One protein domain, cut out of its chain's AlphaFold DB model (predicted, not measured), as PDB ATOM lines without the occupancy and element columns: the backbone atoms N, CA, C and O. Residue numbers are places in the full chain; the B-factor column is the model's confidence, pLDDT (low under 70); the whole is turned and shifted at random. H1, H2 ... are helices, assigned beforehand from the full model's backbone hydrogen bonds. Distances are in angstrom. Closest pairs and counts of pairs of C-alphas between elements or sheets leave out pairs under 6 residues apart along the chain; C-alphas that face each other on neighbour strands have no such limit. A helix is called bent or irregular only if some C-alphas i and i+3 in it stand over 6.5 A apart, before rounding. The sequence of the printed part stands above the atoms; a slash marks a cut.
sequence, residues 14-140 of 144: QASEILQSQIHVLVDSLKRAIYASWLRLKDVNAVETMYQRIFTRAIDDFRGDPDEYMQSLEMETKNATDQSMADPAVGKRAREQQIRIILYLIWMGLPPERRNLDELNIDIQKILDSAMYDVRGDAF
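What this domain is: This is residues 14 to 140 of the 144 residues of an uncharacterized protein of Planctomycetes bacterium TBK1r (UniProt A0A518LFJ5). Two long helices, H2 and H5, lie side by side and run opposite ways, and H1b, the longer arm of the bent helix H1, and H4 both cross over one face of this pair. H4 is in the middle of the whole, between H1b on one side and H3 on the other, while the short arm H1a meets the last residues of H4. The printed part has 127 residues with five named helices, H1 to H5 in order along the chain, and no named strand; the class is all helix. The whole is compact, with a radius of gyration of the C-alphas of 14.9 A, and spans 41 by 34 by 27 A.

Where its parts are: H1, residues 14 to 41, is the longest helix by residues. By its hydrogen bonds it was assigned as one helix, but it is bent: C-alphas 21 and 24 are 7.2 A apart. Its arms are H1a, residues 14 to 21, which begins at C-alpha 14 (144.259, 120.000, 75.289), and H1b, residues 24 to 41, 25.6 A long; their lines stand at a steep tilt of 48 degrees. H2, residues 44 to 64, is 30.1 A long. H3, residues 66 to 82, is 26.0 A long and neither bent nor irregular, but only just: C-alphas 78 and 81 are 6.1 A apart. H4, residues 88 to 109, is 31.6 A long and begins at C-alpha 88 (138.185, 149.267, 52.339). H5, residues 117 to 139, is 32.2 A long and ends at C-alpha 139 (122.340, 133.707, 44.082).

How they stand to each other: The packing of the helices is mostly crossed: of 8 pairs that touch, 2 are at a shallow tilt. H1b touches H4, the hub, which touches four other helices, at a shallow tilt of 27 degrees, opposite ways; the closest C-alphas are those of Leu 26 and Ile 102, 6.8 A apart. H1b touches H5 at a steep tilt of 49 degrees, the closest C-alphas being those of Lys 31 and Ala 131, 5.2 A apart. H2 and H5 touch at a shallow tilt of 13 degrees, opposite ways, with the C-alphas of Val 44 and Arg 136 closest at 7.0 A. H4 touches H2 at a steep tilt of 56 degrees, closest at the C-alphas of Ala 58 and Arg 100, 5.8 A. H3 touches H4 with residues 73 to 76 alone; the closest C-alphas, of Leu 73 and Ile 101, are 6.7 A apart. H1a touches H4, closest at the C-alphas of Ser 16 and Gly 109, 4.4 A. H3 is apart from H1a, H1b and H5. In H1a, H1b, H2, H4 and H5 every O i to N i+4 pair is within hydrogen-bond range; in H3 10 of 13 are.

The domain as a whole: The two C-alphas farthest apart are those of Ala 86 and Glu 113, 43.2 A. The printed part has no cut. The links H1 to H2, H2 to H3 and H3 to H4 are tight, and that from H4 to H5 is short. The mean pLDDT of the printed part is 79.9; residues 14 to 16, residue 20 and residues 74 to 92 are under 70.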
ATOM      1  N   GLN A  14     145.268 119.189  74.606       67.31
ATOM      2  CA  GLN A  14     144.259 120.000  75.289       67.31
ATOM      3  C   GLN A  14     143.852 121.234  74.464       67.31
ATOM      4  O   GLN A  14     142.675 121.594  74.377       67.31
ATOM      5  N   ALA A  15     144.819 121.872  73.798       66.50
ATOM      6  CA  ALA A  15     144.553 122.947  72.854       66.50
ATOM      7  C   ALA A  15     143.772 122.454  71.634       66.50
ATOM      8  O   ALA A  15     142.838 123.126  71.204       66.50
ATOM      9  N   SER A  16     144.119 121.285  71.096       65.88
ATOM     10  CA  SER A  16     143.419 120.666  69.973       65.88
ATOM     11  C   SER A  16     141.957 120.382  70.319       65.88
ATOM     12  O   SER A  16     141.083 120.728  69.530       65.88
ATOM     13  N   GLU A  17     141.654 119.848  71.504       72.12
ATOM     14  CA  GLU A  17     140.272 119.615  71.951       72.12
ATOM     15  C   GLU A  17     139.466 120.918  72.058       72.12
ATOM     16  O   GLU A  17     138.348 121.025  71.541       72.12
ATOM     17  N   ILE A  18     140.048 121.952  72.676       70.19
ATOM     18  CA  ILE A  18     139.407 123.269  72.786       70.19
ATOM     19  C   ILE A  18     139.190 123.867  71.392       70.19
ATOM     20  O   ILE A  18     138.110 124.391  71.106       70.19
ATOM     21  N   LEU A  19     140.179 123.768  70.506       70.81
ATOM     22  CA  LEU A  19     140.085 124.277  69.144       70.81
ATOM     23  C   LEU A  19     139.042 123.522  68.333       70.81
ATOM     24  O   LEU A  19     138.220 124.169  67.695       70.81
ATOM     25  N   GLN A  20     138.981 122.195  68.418       69.94
ATOM     26  CA  GLN A  20     137.931 121.396  67.785       69.94
ATOM     27  C   GLN A  20     136.538 121.784  68.296       69.94
ATOM     28  O   GLN A  20     135.594 121.867  67.511       69.94
ATOM     29  N   SER A  21     136.407 122.120  69.584       72.00
ATOM     30  CA  SER A  21     135.138 122.604  70.134       72.00
ATOM     31  C   SER A  21     134.727 123.981  69.595       72.00
ATOM     32  O   SER A  21     133.538 124.273  69.562       72.00
ATOM     33  N   GLN A  22     135.666 124.816  69.128       73.69
ATOM     34  CA  GLN A  22     135.393 126.183  68.652       73.69
ATOM     35  C   GLN A  22     135.555 126.380  67.141       73.69
ATOM     36  O   GLN A  22     135.140 127.408  66.604       73.69
ATOM     37  N   ILE A  23     136.111 125.399  66.431       75.19
ATOM     38  CA  ILE A  23     136.419 125.497  65.002       75.19
ATOM     39  C   ILE A  23     135.167 125.778  64.175       75.19
ATOM     40  O   ILE A  23     135.213 126.585  63.252       75.19
ATOM     41  N   HIS A  24     134.025 125.208  64.567       78.50
ATOM     42  CA  HIS A  24     132.745 125.431  63.904       78.50
ATOM     43  C   HIS A  24     132.327 126.912  63.933       78.50
ATOM     44  O   HIS A  24     131.904 127.444  62.913       78.50
ATOM     45  N   VAL A  25     132.542 127.614  65.053       81.25
ATOM     46  CA  VAL A  25     132.235 129.052  65.186       81.25
ATOM     47  C   VAL A  25     133.100 129.883  64.238       81.25
ATOM     48  O   VAL A  25     132.629 130.838  63.617       81.25
ATOM     49  N   LEU A  26     134.376 129.518  64.110       77.50
ATOM     50  CA  LEU A  26     135.327 130.205  63.240       77.50
ATOM     51  C   LEU A  26     135.018 129.958  61.761       77.50
ATOM     52  O   LEU A  26     135.000 130.908  60.974       77.50
ATOM     53  N   VAL A  27     134.712 128.709  61.403       82.06
ATOM     54  CA  VAL A  27     134.256 128.332  60.060       82.06
ATOM     55  C   VAL A  27     132.974 129.085  59.697       82.06
ATOM     56  O   VAL A  27     132.903 129.679  58.623       82.06
ATOM     57  N   ASP A  28     131.993 129.154  60.596       84.88
ATOM     58  CA  ASP A  28     130.747 129.888  60.357       84.88
ATOM     59  C   ASP A  28     130.972 131.397  60.206       84.88
ATOM     60  O   ASP A  28     130.347 132.049  59.364       84.88
ATOM     61  N   SER A  29     131.889 131.972  60.987       82.25
ATOM     62  CA  SER A  29     132.279 133.380  60.855       82.25
ATOM     63  C   SER A  29     132.881 133.670  59.476       82.25
ATOM     64  O   SER A  29     132.513 134.649  58.818       82.25
ATOM     65  N   LEU A  30     133.742 132.778  58.983       85.56
ATOM     66  CA  LEU A  30     134.320 132.863  57.644       85.56
ATOM     67  C   LEU A  30     133.259 132.721  56.545       85.56
ATOM     68  O   LEU A  30     133.230 133.541  55.627       85.56
ATOM     69  N   LYS A  31     132.342 131.753  56.664       88.88
ATOM     70  CA  LYS A  31     131.204 131.601  55.741       88.88
ATOM     71  C   LYS A  31     130.370 132.880  55.659       88.88
ATOM     72  O   LYS A  31     130.078 133.363  54.566       88.88
ATOM     73  N   ARG A  32     130.059 133.499  56.803       87.38
ATOM     74  CA  ARG A  32     129.347 134.788  56.859       87.38
ATOM     75  C   ARG A  32     130.134 135.918  56.196       87.38
ATOM     76  O   ARG A  32     129.533 136.754  55.526       87.38
ATOM     77  N   ALA A  33     131.458 135.953  56.348       86.81
ATOM     78  CA  ALA A  33     132.301 136.948  55.687       86.81
ATOM     79  C   ALA A  33     132.307 136.779  54.155       86.81
ATOM     80  O   ALA A  33     132.228 137.776  53.427       86.81
ATOM     81  N   ILE A  34     132.348 135.534  53.666       89.94
ATOM     82  CA  ILE A  34     132.227 135.198  52.237       89.94
ATOM     83  C   ILE A  34     130.860 135.654  51.714       89.94
ATOM     84  O   ILE A  34     130.789 136.402  50.736       89.94
ATOM     85  N   TYR A  35     129.786 135.313  52.426       88.56
ATOM     86  CA  TYR A  35     128.427 135.728  52.086       88.56
ATOM     87  C   TYR A  35     128.265 137.253  52.053       88.56
ATOM     88  O   TYR A  35     127.742 137.818  51.094       88.56
ATOM     89  N   ALA A  36     128.781 137.959  53.060       86.88
ATOM     90  CA  ALA A  36     128.757 139.419  53.106       86.88
ATOM     91  C   ALA A  36     129.561 140.051  51.956       86.88
ATOM     92  O   ALA A  36     129.165 141.090  51.423       86.88
ATOM     93  N   SER A  37     130.671 139.429  51.550       88.12
ATOM     94  CA  SER A  37     131.445 139.861  50.383       88.12
ATOM     95  C   SER A  37     130.634 139.705  49.097       88.12
ATOM     96  O   SER A  37     130.604 140.630  48.284       88.12
ATOM     97  N   TRP A  38     129.901 138.599  48.949       92.19
ATOM     98  CA  TRP A  38     128.965 138.416  47.843       92.19
ATOM     99  C   TRP A  38     127.815 139.422  47.865       92.19
ATOM    100  O   TRP A  38     127.522 140.022  46.835       92.19
ATOM    101  N   LEU A  39     127.214 139.711  49.021       87.56
ATOM    102  CA  LEU A  39     126.163 140.729  49.109       87.56
ATOM    103  C   LEU A  39     126.626 142.111  48.629       87.56
ATOM    104  O   LEU A  39     125.802 142.868  48.121       87.56
ATOM    105  N   ARG A  40     127.917 142.429  48.779       86.38
ATOM    106  CA  ARG A  40     128.515 143.696  48.334       86.38
ATOM    107  C   ARG A  40     128.897 143.685  46.857       86.38
ATOM    108  O   ARG A  40     128.631 144.661  46.168       86.38
ATOM    109  N   LEU A  41     129.539 142.616  46.391       88.62
ATOM    110  CA  LEU A  41     130.064 142.526  45.025       88.62
ATOM    111  C   LEU A  41     129.010 142.080  44.010       88.62
ATOM    112  O   LEU A  41     129.133 142.397  42.833       88.62
ATOM    113  N   LYS A  42     127.992 141.340  44.462       89.81
ATOM    114  CA  LYS A  42     126.952 140.705  43.637       89.81
ATOM    115  C   LYS A  42     127.507 139.839  42.497       89.81
ATOM    116  O   LYS A  42     126.803 139.556  41.536       89.81
ATOM    117  N   ASP A  43     128.742 139.372  42.646       91.62
ATOM    118  CA  ASP A  43     129.455 138.540  41.683       91.62
ATOM    119  C   ASP A  43     130.059 137.340  42.418       91.62
ATOM    120  O   ASP A  43     130.972 137.475  43.236       91.62
ATOM    121  N   VAL A  44     129.499 136.161  42.149       92.75
ATOM    122  CA  VAL A  44     129.903 134.891  42.767       92.75
ATOM    123  C   VAL A  44     131.338 134.525  42.377       92.75
ATOM    124  O   VAL A  44     132.126 134.141  43.238       92.75
ATOM    125  N   ASN A  45     131.700 134.698  41.103       92.88
ATOM    126  CA  ASN A  45     133.008 134.304  40.578       92.88
ATOM    127  C   ASN A  45     134.114 135.219  41.116       92.88
ATOM    128  O   ASN A  45     135.210 134.757  41.439       92.88
ATOM    129  N   ALA A  46     133.826 136.518  41.249       92.31
ATOM    130  CA  ALA A  46     134.758 137.469  41.845       92.31
ATOM    131  C   ALA A  46     135.035 137.145  43.320       92.31
ATOM    132  O   ALA A  46     136.184 137.218  43.760       92.31
ATOM    133  N   VAL A  47     134.002 136.760  44.079       90.31
ATOM    134  CA  VAL A  47     134.141 136.354  45.487       90.31
ATOM    135  C   VAL A  47     134.955 135.071  45.601       90.31
ATOM    136  O   VAL A  47     135.918 135.043  46.364       90.31
ATOM    137  N   GLU A  48     134.625 134.047  44.816       92.56
ATOM    138  CA  GLU A  48     135.361 132.782  44.799       92.56
ATOM    139  C   GLU A  48     136.840 133.002  44.483       92.56
ATOM    140  O   GLU A  48     137.704 132.635  45.275       92.56
ATOM    141  N   THR A  49     137.137 133.715  43.394       93.44
ATOM    142  CA  THR A  49     138.514 134.033  42.983       93.44
ATOM    143  C   THR A  49     139.265 134.801  44.071       93.44
ATOM    144  O   THR A  49     140.455 134.572  44.304       93.44
ATOM    145  N   MET A  50     138.588 135.736  44.745       90.94
ATOM    146  CA  MET A  50     139.181 136.518  45.826       90.94
ATOM    147  C   MET A  50     139.574 135.624  47.004       90.94
ATOM    148  O   MET A  50     140.713 135.710  47.463       90.94
ATOM    149  N   TYR A  51     138.663 134.778  47.487       91.06
ATOM    150  CA  TYR A  51     138.934 133.913  48.635       91.06
ATOM    151  C   TYR A  51     139.915 132.789  48.294       91.06
ATOM    152  O   TYR A  51     140.822 132.550  49.087       91.06
ATOM    153  N   GLN A  52     139.835 132.191  47.099       92.00
ATOM    154  CA  GLN A  52     140.840 131.238  46.608       92.00
ATOM    155  C   GLN A  52     142.242 131.846  46.661       92.00
ATOM    156  O   GLN A  52     143.144 131.260  47.248       92.00
ATOM    157  N   ARG A  53     142.419 133.063  46.129       91.44
ATOM    158  CA  ARG A  53     143.722 133.743  46.147       91.44
ATOM    159  C   ARG A  53     144.238 133.977  47.566       91.44
ATOM    160  O   ARG A  53     145.436 133.842  47.797       91.44
ATOM    161  N   ILE A  54     143.356 134.355  48.492       90.25
ATOM    162  CA  ILE A  54     143.745 134.584  49.885       90.25
ATOM    163  C   ILE A  54     144.181 133.268  50.543       90.25
ATOM    164  O   ILE A  54     145.240 133.241  51.165       90.25
ATOM    165  N   PHE A  55     143.419 132.184  50.372       90.12
ATOM    166  CA  PHE A  55     143.783 130.874  50.920       90.12
ATOM    167  C   PHE A  55     145.086 130.342  50.333       90.12
ATOM    168  O   PHE A  55     145.956 129.935  51.095       90.12
ATOM    169  N   THR A  56     145.255 130.396  49.008       90.19
ATOM    170  CA  THR A  56     146.493 129.959  48.349       90.19
ATOM    171  C   THR A  56     147.695 130.708  48.904       90.19
ATOM    172  O   THR A  56     148.654 130.078  49.329       90.19
ATOM    173  N   ARG A  57     147.613 132.040  49.001       89.75
ATOM    174  CA  ARG A  57     148.702 132.846  49.557       89.75
ATOM    175  C   ARG A  57     148.997 132.499  51.016       89.75
ATOM    176  O   ARG A  57     150.156 132.404  51.387       89.75
ATOM    177  N   ALA A  58     147.968 132.309  51.841       89.38
ATOM    178  CA  ALA A  58     148.160 131.952  53.243       89.38
ATOM    179  C   ALA A  58     148.827 130.572  53.398       89.38
ATOM    180  O   ALA A  58     149.716 130.422  54.229       89.38
ATOM    181  N   ILE A  59     148.446 129.588  52.576       88.94
ATOM    182  CA  ILE A  59     149.083 128.262  52.554       88.94
ATOM    183  C   ILE A  59     150.536 128.359  52.076       88.94
ATOM    184  O   ILE A  59     151.408 127.737  52.679       88.94
ATOM    185  N   ASP A  60     150.799 129.122  51.015       90.25
ATOM    186  CA  ASP A  60     152.148 129.288  50.469       90.25
ATOM    187  C   ASP A  60     153.078 129.978  51.472       90.25
ATOM    188  O   ASP A  60     154.196 129.508  51.686       90.25
ATOM    189  N   ASP A  61     152.602 131.030  52.144       89.00
ATOM    190  CA  ASP A  61     153.357 131.718  53.194       89.00
ATOM    191  C   ASP A  61     153.632 130.771  54.375       89.00
ATOM    192  O   ASP A  61     154.765 130.681  54.840       89.00
ATOM    193  N   PHE A  62     152.626 130.006  54.821       86.69
ATOM    194  CA  PHE A  62     152.789 129.032  55.906       86.69
ATOM    195  C   PHE A  62     153.764 127.905  55.541       86.69
ATOM    196  O   PHE A  62     154.518 127.435  56.387       86.69
ATOM    197  N   ARG A  63     153.771 127.466  54.277       86.31
ATOM    198  CA  ARG A  63     154.713 126.464  53.761       86.31
ATOM    199  C   ARG A  63     156.140 127.006  53.682       86.31
ATOM    200  O   ARG A  63     157.075 126.241  53.899       86.31
ATOM    201  N   GLY A  64     156.292 128.267  53.280       85.94
ATOM    202  CA  GLY A  64     157.587 128.899  53.055       85.94
ATOM    203  C   GLY A  64     158.350 129.139  54.352       85.94
ATOM    204  O   GLY A  64     159.510 128.742  54.450       85.94
ATOM    205  N   ASP A  65     157.687 129.749  55.334       84.88
ATOM    206  CA  ASP A  65     158.269 130.044  56.642       84.88
ATOM    207  C   ASP A  65     157.173 130.043  57.729       84.88
ATOM    208  O   ASP A  65     156.469 131.042  57.926       84.88
ATOM    209  N   PRO A  66     156.996 128.916  58.447       78.12
ATOM    210  CA  PRO A  66     156.036 128.827  59.539       78.12
ATOM    211  C   PRO A  66     156.302 129.828  60.672       78.12
ATOM    212  O   PRO A  66     155.348 130.309  61.282       78.12
ATOM    213  N   ASP A  67     157.562 130.172  60.954       77.88
ATOM    214  CA  ASP A  67     157.917 131.071  62.056       77.88
ATOM    215  C   ASP A  67     157.576 132.525  61.700       77.88
ATOM    216  O   ASP A  67     156.967 133.240  62.503       77.88
ATOM    217  N   GLU A  68     157.892 132.959  60.476       82.38
ATOM    218  CA  GLU A  68     157.472 134.265  59.951       82.38
ATOM    219  C   GLU A  68     155.943 134.358  59.880       82.38
ATOM    220  O   GLU A  68     155.344 135.370  60.268       82.38
ATOM    221  N   TYR A  69     155.287 133.272  59.460       83.88
ATOM    222  CA  TYR A  69     153.835 133.191  59.452       83.88
ATOM    223  C   TYR A  69     153.261 133.414  60.854       83.88
ATOM    224  O   TYR A  69     152.359 134.238  61.021       83.88
ATOM    225  N   MET A  70     153.809 132.758  61.878       79.81
ATOM    226  CA  MET A  70     153.385 132.937  63.269       79.81
ATOM    227  C   MET A  70     153.608 134.364  63.777       79.81
ATOM    228  O   MET A  70     152.701 134.956  64.367       79.81
ATOM    229  N   GLN A  71     154.756 134.970  63.477       79.50
ATOM    230  CA  GLN A  71     155.027 136.368  63.833       79.50
ATOM    231  C   GLN A  71     154.027 137.333  63.173       79.50
ATOM    232  O   GLN A  71     153.593 138.309  63.799       79.50
ATOM    233  N   SER A  72     153.601 137.041  61.939       80.12
ATOM    234  CA  SER A  72     152.583 137.831  61.237       80.12
ATOM    235  C   SER A  72     151.218 137.801  61.942       80.12
ATOM    236  O   SER A  72     150.489 138.797  61.935       80.12
ATOM    237  N   LEU A  73     150.884 136.693  62.617       79.12
ATOM    238  CA  LEU A  73     149.665 136.570  63.423       79.12
ATOM    239  C   LEU A  73     149.717 137.460  64.672       79.12
ATOM    240  O   LEU A  73     148.747 138.153  65.003       79.12
ATOM    241  N   GLU A  74     150.866 137.491  65.343       69.88
ATOM    242  CA  GLU A  74     151.068 138.237  66.586       69.88
ATOM    243  C   GLU A  74     151.139 139.756  66.380       69.88
ATOM    244  O   GLU A  74     150.559 140.519  67.162       69.88
ATOM    245  N   MET A  75     151.829 140.217  65.329       64.06
ATOM    246  CA  MET A  75     151.974 141.650  65.041       64.06
ATOM    247  C   MET A  75     150.641 142.315  64.689       64.06
ATOM    248  O   MET A  75     150.381 143.441  65.118       64.06
ATOM    249  N   GLU A  76     149.765 141.645  63.942       61.31
ATOM    250  CA  GLU A  76     148.479 142.244  63.575       61.31
ATOM    251  C   GLU A  76     147.459 142.234  64.707       61.31
ATOM    252  O   GLU A  76     146.676 143.176  64.811       61.31
ATOM    253  N   THR A  77     147.508 141.248  65.603       56.16
ATOM    254  CA  THR A  77     146.648 141.234  66.797       56.16
ATOM    255  C   THR A  77     146.897 142.473  67.666       56.16
ATOM    256  O   THR A  77     145.961 143.047  68.217       56.16
ATOM    257  N   LYS A  78     148.149 142.954  67.723       53.75
ATOM    258  CA  LYS A  78     148.505 144.212  68.398       53.75
ATOM    259  C   LYS A  78     147.960 145.436  67.652       53.75
ATOM    260  O   LYS A  78     147.377 146.314  68.280       53.75
ATOM    261  N   ASN A  79     148.077 145.455  66.324       53.34
ATOM    262  CA  ASN A  79     147.670 146.587  65.486       53.34
ATOM    263  C   ASN A  79     146.147 146.713  65.286       53.34
ATOM    264  O   ASN A  79     145.660 147.810  65.018       53.34
ATOM    265  N   ALA A  80     145.382 145.624  65.413       51.91
ATOM    266  CA  ALA A  80     143.923 145.628  65.262       51.91
ATOM    267  C   ALA A  80     143.206 146.440  66.358       51.91
ATOM    268  O   ALA A  80     142.115 146.955  66.126       51.91
ATOM    269  N   THR A  81     143.837 146.601  67.525       51.66
ATOM    270  CA  THR A  81     143.316 147.406  68.642       51.66
ATOM    271  C   THR A  81     143.259 148.907  68.313       51.66
ATOM    272  O   THR A  81     142.460 149.625  68.906       51.66
ATOM    273  N   ASP A  82     144.046 149.363  67.330       49.12
ATOM    274  CA  ASP A  82     144.239 150.785  67.003       49.12
ATOM    275  C   ASP A  82     143.625 151.223  65.657       49.12
ATOM    276  O   ASP A  82     143.738 152.391  65.275       49.12
ATOM    277  N   GLN A  83     142.973 150.331  64.898       47.59
ATOM    278  CA  GLN A  83     142.571 150.632  63.514       47.59
ATOM    279  C   GLN A  83     141.068 150.888  63.318       47.59
ATOM    280  O   GLN A  83     140.206 150.061  63.604       47.59
ATOM    281  N   SER A  84     140.768 152.054  62.739       46.56
ATOM    282  CA  SER A  84     139.438 152.466  62.274       46.56
ATOM    283  C   SER A  84     138.962 151.616  61.085       46.56
ATOM    284  O   SER A  84     139.641 151.520  60.064       46.56
ATOM    285  N   MET A  85     137.755 151.044  61.184       52.06
ATOM    286  CA  MET A  85     137.162 150.131  60.188       52.06
ATOM    287  C   MET A  85     136.647 150.801  58.893       52.06
ATOM    288  O   MET A  85     135.977 150.149  58.090       52.06
ATOM    289  N   ALA A  86     136.898 152.095  58.681       48.16
ATOM    290  CA  ALA A  86     136.300 152.848  57.572       48.16
ATOM    291  C   ALA A  86     137.016 152.671  56.215       48.16
ATOM    292  O   ALA A  86     136.430 152.982  55.179       48.16
ATOM    293  N   ASP A  87     138.255 152.171  56.194       52.88
ATOM    294  CA  ASP A  87     139.033 152.012  54.961       52.88
ATOM    295  C   ASP A  87     138.797 150.621  54.314       52.88
ATOM    296  O   ASP A  87     139.022 149.580  54.947       52.88
ATOM    297  N   PRO A  88     138.361 150.540  53.041       53.16
ATOM    298  CA  PRO A  88     138.185 149.267  52.339       53.16
ATOM    299  C   PRO A  88     139.477 148.436  52.201       53.16
ATOM    300  O   PRO A  88     139.391 147.203  52.141       53.16
ATOM    301  N   ALA A  89     140.660 149.059  52.196       57.25
ATOM    302  CA  ALA A  89     141.946 148.363  52.238       57.25
ATOM    303  C   ALA A  89     142.182 147.687  53.599       57.25
ATOM    304  O   ALA A  89     142.635 146.538  53.642       57.25
ATOM    305  N   VAL A  90     141.777 148.341  54.694       59.53
ATOM    306  CA  VAL A  90     141.778 147.765  56.051       59.53
ATOM    307  C   VAL A  90     140.828 146.569  56.114       59.53
ATOM    308  O   VAL A  90     141.196 145.511  56.618       59.53
ATOM    309  N   GLY A  91     139.653 146.667  55.484       63.78
ATOM    310  CA  GLY A  91     138.712 145.550  55.395       63.78
ATOM    311  C   GLY A  91     139.260 144.333  54.636       63.78
ATOM    312  O   GLY A  91     138.953 143.198  54.997       63.78
ATOM    313  N   LYS A  92     140.067 144.537  53.585       67.00
ATOM    314  CA  LYS A  92     140.721 143.434  52.858       67.00
ATOM    315  C   LYS A  92     141.800 142.768  53.713       67.00
ATOM    316  O   LYS A  92     141.831 141.543  53.779       67.00
ATOM    317  N   ARG A  93     142.632 143.571  54.378       70.44
ATOM    318  CA  ARG A  93     143.710 143.092  55.250       70.44
ATOM    319  C   ARG A  93     143.169 142.301  56.442       70.44
ATOM    320  O   ARG A  93     143.608 141.184  56.670       70.44
ATOM    321  N   ALA A  94     142.128 142.811  57.100       70.19
ATOM    322  CA  ALA A  94     141.467 142.120  58.204       70.19
ATOM    323  C   ALA A  94     140.888 140.752  57.794       70.19
ATOM    324  O   ALA A  94     140.985 139.790  58.552       70.19
ATOM    325  N   ARG A  95     140.324 140.632  56.580       76.12
ATOM    326  CA  ARG A  95     139.839 139.343  56.052       76.12
ATOM    327  C   ARG A  95     140.975 138.361  55.777       76.12
ATOM    328  O   ARG A  95     140.857 137.194  56.135       76.12
ATOM    329  N   GLU A  96     142.051 138.828  55.145       81.75
ATOM    330  CA  GLU A  96     143.245 138.006  54.907       81.75
ATOM    331  C   GLU A  96     143.826 137.502  56.230       81.75
ATOM    332  O   GLU A  96     144.105 136.313  56.360       81.75
ATOM    333  N   GLN A  97     143.879 138.357  57.247       80.56
ATOM    334  CA  GLN A  97     144.361 137.974  58.565       80.56
ATOM    335  C   GLN A  97     143.452 136.981  59.281       80.56
ATOM    336  O   GLN A  97     143.929 136.000  59.847       80.56
ATOM    337  N   GLN A  98     142.136 137.191  59.233       78.25
ATOM    338  CA  GLN A  98     141.182 136.243  59.802       78.25
ATOM    339  C   GLN A  98     141.346 134.856  59.167       78.25
ATOM    340  O   GLN A  98     141.331 133.854  59.877       78.25
ATOM    341  N   ILE A  99     141.557 134.793  57.851       84.12
ATOM    342  CA  ILE A  99     141.842 133.538  57.148       84.12
ATOM    343  C   ILE A  99     143.154 132.923  57.626       84.12
ATOM    344  O   ILE A  99     143.191 131.721  57.882       84.12
ATOM    345  N   ARG A 100     144.206 133.729  57.802       85.88
ATOM    346  CA  ARG A 100     145.494 133.228  58.288       85.88
ATOM    347  C   ARG A 100     145.395 132.619  59.688       85.88
ATOM    348  O   ARG A 100     145.958 131.551  59.933       85.88
ATOM    349  N   ILE A 101     144.632 133.260  60.575       80.75
ATOM    350  CA  ILE A 101     144.329 132.744  61.915       80.75
ATOM    351  C   ILE A 101     143.557 131.425  61.805       80.75
ATOM    352  O   ILE A 101     143.951 130.437  62.412       80.75
ATOM    353  N   ILE A 102     142.485 131.382  61.007       81.88
ATOM    354  CA  ILE A 102     141.664 130.174  60.834       81.88
ATOM    355  C   ILE A 102     142.501 129.007  60.304       81.88
ATOM    356  O   ILE A 102     142.388 127.903  60.826       81.88
ATOM    357  N   LEU A 103     143.371 129.253  59.324       86.38
ATOM    358  CA  LEU A 103     144.284 128.252  58.777       86.38
ATOM    359  C   LEU A 103     145.194 127.673  59.864       86.38
ATOM    360  O   LEU A 103     145.283 126.453  59.993       86.38
ATOM    361  N   TYR A 104     145.807 128.527  60.686       83.44
ATOM    362  CA  TYR A 104     146.646 128.069  61.793       83.44
ATOM    363  C   TYR A 104     145.858 127.257  62.832       83.44
ATOM    364  O   TYR A 104     146.333 126.237  63.326       83.44
ATOM    365  N   LEU A 105     144.629 127.668  63.143       80.69
ATOM    366  CA  LEU A 105     143.790 126.955  64.105       80.69
ATOM    367  C   LEU A 105     143.320 125.594  63.579       80.69
ATOM    368  O   LEU A 105     143.302 124.631  64.342       80.69
ATOM    369  N   ILE A 106     142.997 125.494  62.284       82.31
ATOM    370  CA  ILE A 106     142.712 124.212  61.627       82.31
ATOM    371  C   ILE A 106     143.947 123.314  61.710       82.31
ATOM    372  O   ILE A 106     143.833 122.181  62.164       82.31
ATOM    373  N   TRP A 107     145.128 123.830  61.361       83.44
ATOM    374  CA  TRP A 107     146.391 123.091  61.449       83.44
ATOM    375  C   TRP A 107     146.674 122.539  62.852       83.44
ATOM    376  O   TRP A 107     147.020 121.367  63.011       83.44
ATOM    377  N   MET A 108     146.500 123.373  63.878       79.00
ATOM    378  CA  MET A 108     146.700 122.978  65.273       79.00
ATOM    379  C   MET A 108     145.676 121.940  65.738       79.00
ATOM    380  O   MET A 108     146.041 121.039  66.490       79.00
ATOM    381  N   GLY A 109     144.429 122.037  65.269       75.81
ATOM    382  CA  GLY A 109     143.357 121.090  65.584       75.81
ATOM    383  C   GLY A 109     143.424 119.757  64.825       75.81
ATOM    384  O   GLY A 109     142.652 118.846  65.143       75.81
ATOM    385  N   LEU A 110     144.313 119.622  63.830       76.69
ATOM    386  CA  LEU A 110     144.559 118.341  63.166       76.69
ATOM    387  C   LEU A 110     145.278 117.378  64.124       76.69
ATOM    388  O   LEU A 110     146.234 117.791  64.795       76.69
ATOM    389  N   PRO A 111     144.895 116.082  64.136       75.81
ATOM    390  CA  PRO A 111     145.660 115.051  64.826       75.81
ATOM    391  C   PRO A 111     147.133 115.104  64.396       75.81
ATOM    392  O   PRO A 111     147.382 115.273  63.197       75.81
ATOM    393  N   PRO A 112     148.108 114.917  65.305       75.06
ATOM    394  CA  PRO A 112     149.534 115.013  64.972       75.06
ATOM    395  C   PRO A 112     149.937 114.161  63.758       75.06
ATOM    396  O   PRO A 112     150.704 114.602  62.909       75.06
ATOM    397  N   GLU A 113     149.343 112.974  63.625       78.06
ATOM    398  CA  GLU A 113     149.558 112.020  62.527       78.06
ATOM    399  C   GLU A 113     149.066 112.526  61.159       78.06
ATOM    400  O   GLU A 113     149.545 112.090  60.114       78.06
ATOM    401  N   ARG A 114     148.102 113.453  61.157       77.19
ATOM    402  CA  ARG A 114     147.488 114.055  59.963       77.19
ATOM    403  C   ARG A 114     147.900 115.508  59.756       77.19
ATOM    404  O   ARG A 114     147.424 116.144  58.820       77.19
ATOM    405  N   ARG A 115     148.779 116.044  60.603       79.94
ATOM    406  CA  ARG A 115     149.248 117.428  60.543       79.94
ATOM    407  C   ARG A 115     150.252 117.599  59.394       79.94
ATOM    408  O   ARG A 115     151.461 117.670  59.592       79.94
ATOM    409  N   ASN A 116     149.732 117.607  58.169       84.62
ATOM    410  CA  ASN A 116     150.472 117.825  56.928       84.62
ATOM    411  C   ASN A 116     149.714 118.795  56.007       84.62
ATOM    412  O   ASN A 116     148.498 118.972  56.122       84.62
ATOM    413  N   LEU A 117     150.450 119.492  55.137       83.75
ATOM    414  CA  LEU A 117     149.907 120.618  54.366       83.75
ATOM    415  C   LEU A 117     148.830 120.201  53.359       83.75
ATOM    416  O   LEU A 117     147.995 121.028  52.998       83.75
ATOM    417  N   ASP A 118     148.838 118.946  52.915       87.25
ATOM    418  CA  ASP A 118     147.846 118.440  51.971       87.25
ATOM    419  C   ASP A 118     146.486 118.270  52.656       87.25
ATOM    420  O   ASP A 118     145.476 118.740  52.134       87.25
ATOM    421  N   GLU A 119     146.465 117.697  53.864       86.88
ATOM    422  CA  GLU A 119     145.258 117.592  54.699       86.88
ATOM    423  C   GLU A 119     144.691 118.975  55.041       86.88
ATOM    424  O   GLU A 119     143.493 119.219  54.881       86.88
ATOM    425  N   LEU A 120     145.561 119.916  55.416       85.38
ATOM    426  CA  LEU A 120     145.162 121.299  55.670       85.38
ATOM    427  C   LEU A 120     144.530 121.951  54.432       85.38
ATOM    428  O   LEU A 120     143.488 122.599  54.536       85.38
ATOM    429  N   ASN A 121     145.139 121.779  53.255       88.25
ATOM    430  CA  ASN A 121     144.616 122.334  52.010       88.25
ATOM    431  C   ASN A 121     143.248 121.728  51.657       88.25
ATOM    432  O   ASN A 121     142.333 122.455  51.273       88.25
ATOM    433  N   ILE A 122     143.082 120.414  51.837       89.12
ATOM    434  CA  ILE A 122     141.801 119.728  51.635       89.12
ATOM    435  C   ILE A 122     140.717 120.321  52.544       89.12
ATOM    436  O   ILE A 122     139.619 120.619  52.072       89.12
ATOM    437  N   ASP A 123     141.000 120.510  53.831       86.12
ATOM    438  CA  ASP A 123     140.002 121.018  54.776       86.12
ATOM    439  C   ASP A 123     139.651 122.490  54.528       86.12
ATOM    440  O   ASP A 123     138.475 122.860  54.581       86.12
ATOM    441  N   ILE A 124     140.629 123.317  54.150       88.12
ATOM    442  CA  ILE A 124     140.383 124.698  53.717       88.12
ATOM    443  C   ILE A 124     139.504 124.739  52.462       88.12
ATOM    444  O   ILE A 124     138.555 125.526  52.407       88.12
ATOM    445  N   GLN A 125     139.766 123.875  51.477       89.38
ATOM    446  CA  GLN A 125     138.950 123.828  50.264       89.38
ATOM    447  C   GLN A 125     137.516 123.396  50.549       89.38
ATOM    448  O   GLN A 125     136.592 124.039  50.064       89.38
ATOM    449  N   LYS A 126     137.295 122.406  51.422       90.94
ATOM    450  CA  LYS A 126     135.933 122.027  51.843       90.94
ATOM    451  C   LYS A 126     135.165 123.200  52.452       90.94
ATOM    452  O   LYS A 126     133.965 123.337  52.211       90.94
ATOM    453  N   ILE A 127     135.831 124.038  53.251       89.31
ATOM    454  CA  ILE A 127     135.202 125.222  53.853       89.31
ATOM    455  C   ILE A 127     134.787 126.213  52.765       89.31
ATOM    456  O   ILE A 127     133.652 126.695  52.787       89.31
ATOM    457  N   LEU A 128     135.685 126.499  51.820       91.62
ATOM    458  CA  LEU A 128     135.394 127.397  50.708       91.62
ATOM    459  C   LEU A 128     134.274 126.846  49.821       91.62
ATOM    460  O   LEU A 128     133.311 127.562  49.561       91.62
ATOM    461  N   ASP A 129     134.358 125.584  49.408       92.94
ATOM    462  CA  ASP A 129     133.360 124.925  48.566       92.94
ATOM    463  C   ASP A 129     131.984 124.935  49.227       92.94
ATOM    464  O   ASP A 129     130.992 125.285  48.588       92.94
ATOM    465  N   SER A 130     131.920 124.627  50.526       91.75
ATOM    466  CA  SER A 130     130.678 124.698  51.292       91.75
ATOM    467  C   SER A 130     130.128 126.123  51.348       91.75
ATOM    468  O   SER A 130     128.937 126.314  51.128       91.75
ATOM    469  N   ALA A 131     130.970 127.130  51.593       90.62
ATOM    470  CA  ALA A 131     130.533 128.526  51.602       90.62
ATOM    471  C   ALA A 131     130.016 128.976  50.225       90.62
ATOM    472  O   ALA A 131     129.009 129.678  50.123       90.62
ATOM    473  N   MET A 132     130.703 128.572  49.155       93.69
ATOM    474  CA  MET A 132     130.326 128.912  47.787       93.69
ATOM    475  C   MET A 132     129.079 128.162  47.327       93.69
ATOM    476  O   MET A 132     128.316 128.711  46.536       93.69
ATOM    477  N   TYR A 133     128.847 126.943  47.820       92.75
ATOM    478  CA  TYR A 133     127.596 126.222  47.611       92.75
ATOM    479  C   TYR A 133     126.409 127.028  48.150       92.75
ATOM    480  O   TYR A 133     125.477 127.299  47.395       92.75
ATOM    481  N   ASP A 134     126.495 127.507  49.396       89.31
ATOM    482  CA  ASP A 134     125.443 128.319  50.021       89.31
ATOM    483  C   ASP A 134     125.209 129.627  49.240       89.31
ATOM    484  O   ASP A 134     124.078 129.967  48.891       89.31
ATOM    485  N   VAL A 135     126.291 130.329  48.875       90.38
ATOM    486  CA  VAL A 135     126.224 131.567  48.076       90.38
ATOM    487  C   VAL A 135     125.582 131.335  46.709       90.38
ATOM    488  O   VAL A 135     124.751 132.132  46.280       90.38
ATOM    489  N   ARG A 136     125.962 130.267  45.997       90.44
ATOM    490  CA  ARG A 136     125.380 129.924  44.689       90.44
ATOM    491  C   ARG A 136     123.910 129.551  44.832       90.44
ATOM    492  O   ARG A 136     123.107 129.972  44.002       90.44
ATOM    493  N   GLY A 137     123.565 128.800  45.875       88.00
ATOM    494  CA  GLY A 137     122.190 128.426  46.172       88.00
ATOM    495  C   GLY A 137     121.284 129.647  46.312       88.00
ATOM    496  O   GLY A 137     120.246 129.725  45.656       88.00
ATOM    497  N   ASP A 138     121.730 130.658  47.053       85.88
ATOM    498  CA  ASP A 138     120.996 131.915  47.217       85.88
ATOM    499  C   ASP A 138     121.024 132.784  45.949       85.88
ATOM    500  O   ASP A 138     120.007 133.357  45.556       85.88
ATOM    501  N   ALA A 139     122.174 132.880  45.277       83.12
ATOM    502  CA  ALA A 139     122.340 133.707  44.082       83.12
ATOM    503  C   ALA A 139     121.485 133.235  42.898       83.12
ATOM    504  O   ALA A 139     121.021 134.061  42.110       83.12
ATOM    505  N   PHE A 140     121.287 131.923  42.770       83.75
ATOM    506  CA  PHE A 140     120.523 131.311  41.683       83.75
ATOM    507  C   PHE A 140     119.117 130.862  42.104       83.75
ATOM    508  O   PHE A 140     118.393 130.304  41.282       83.75
TER     509      PHE A 140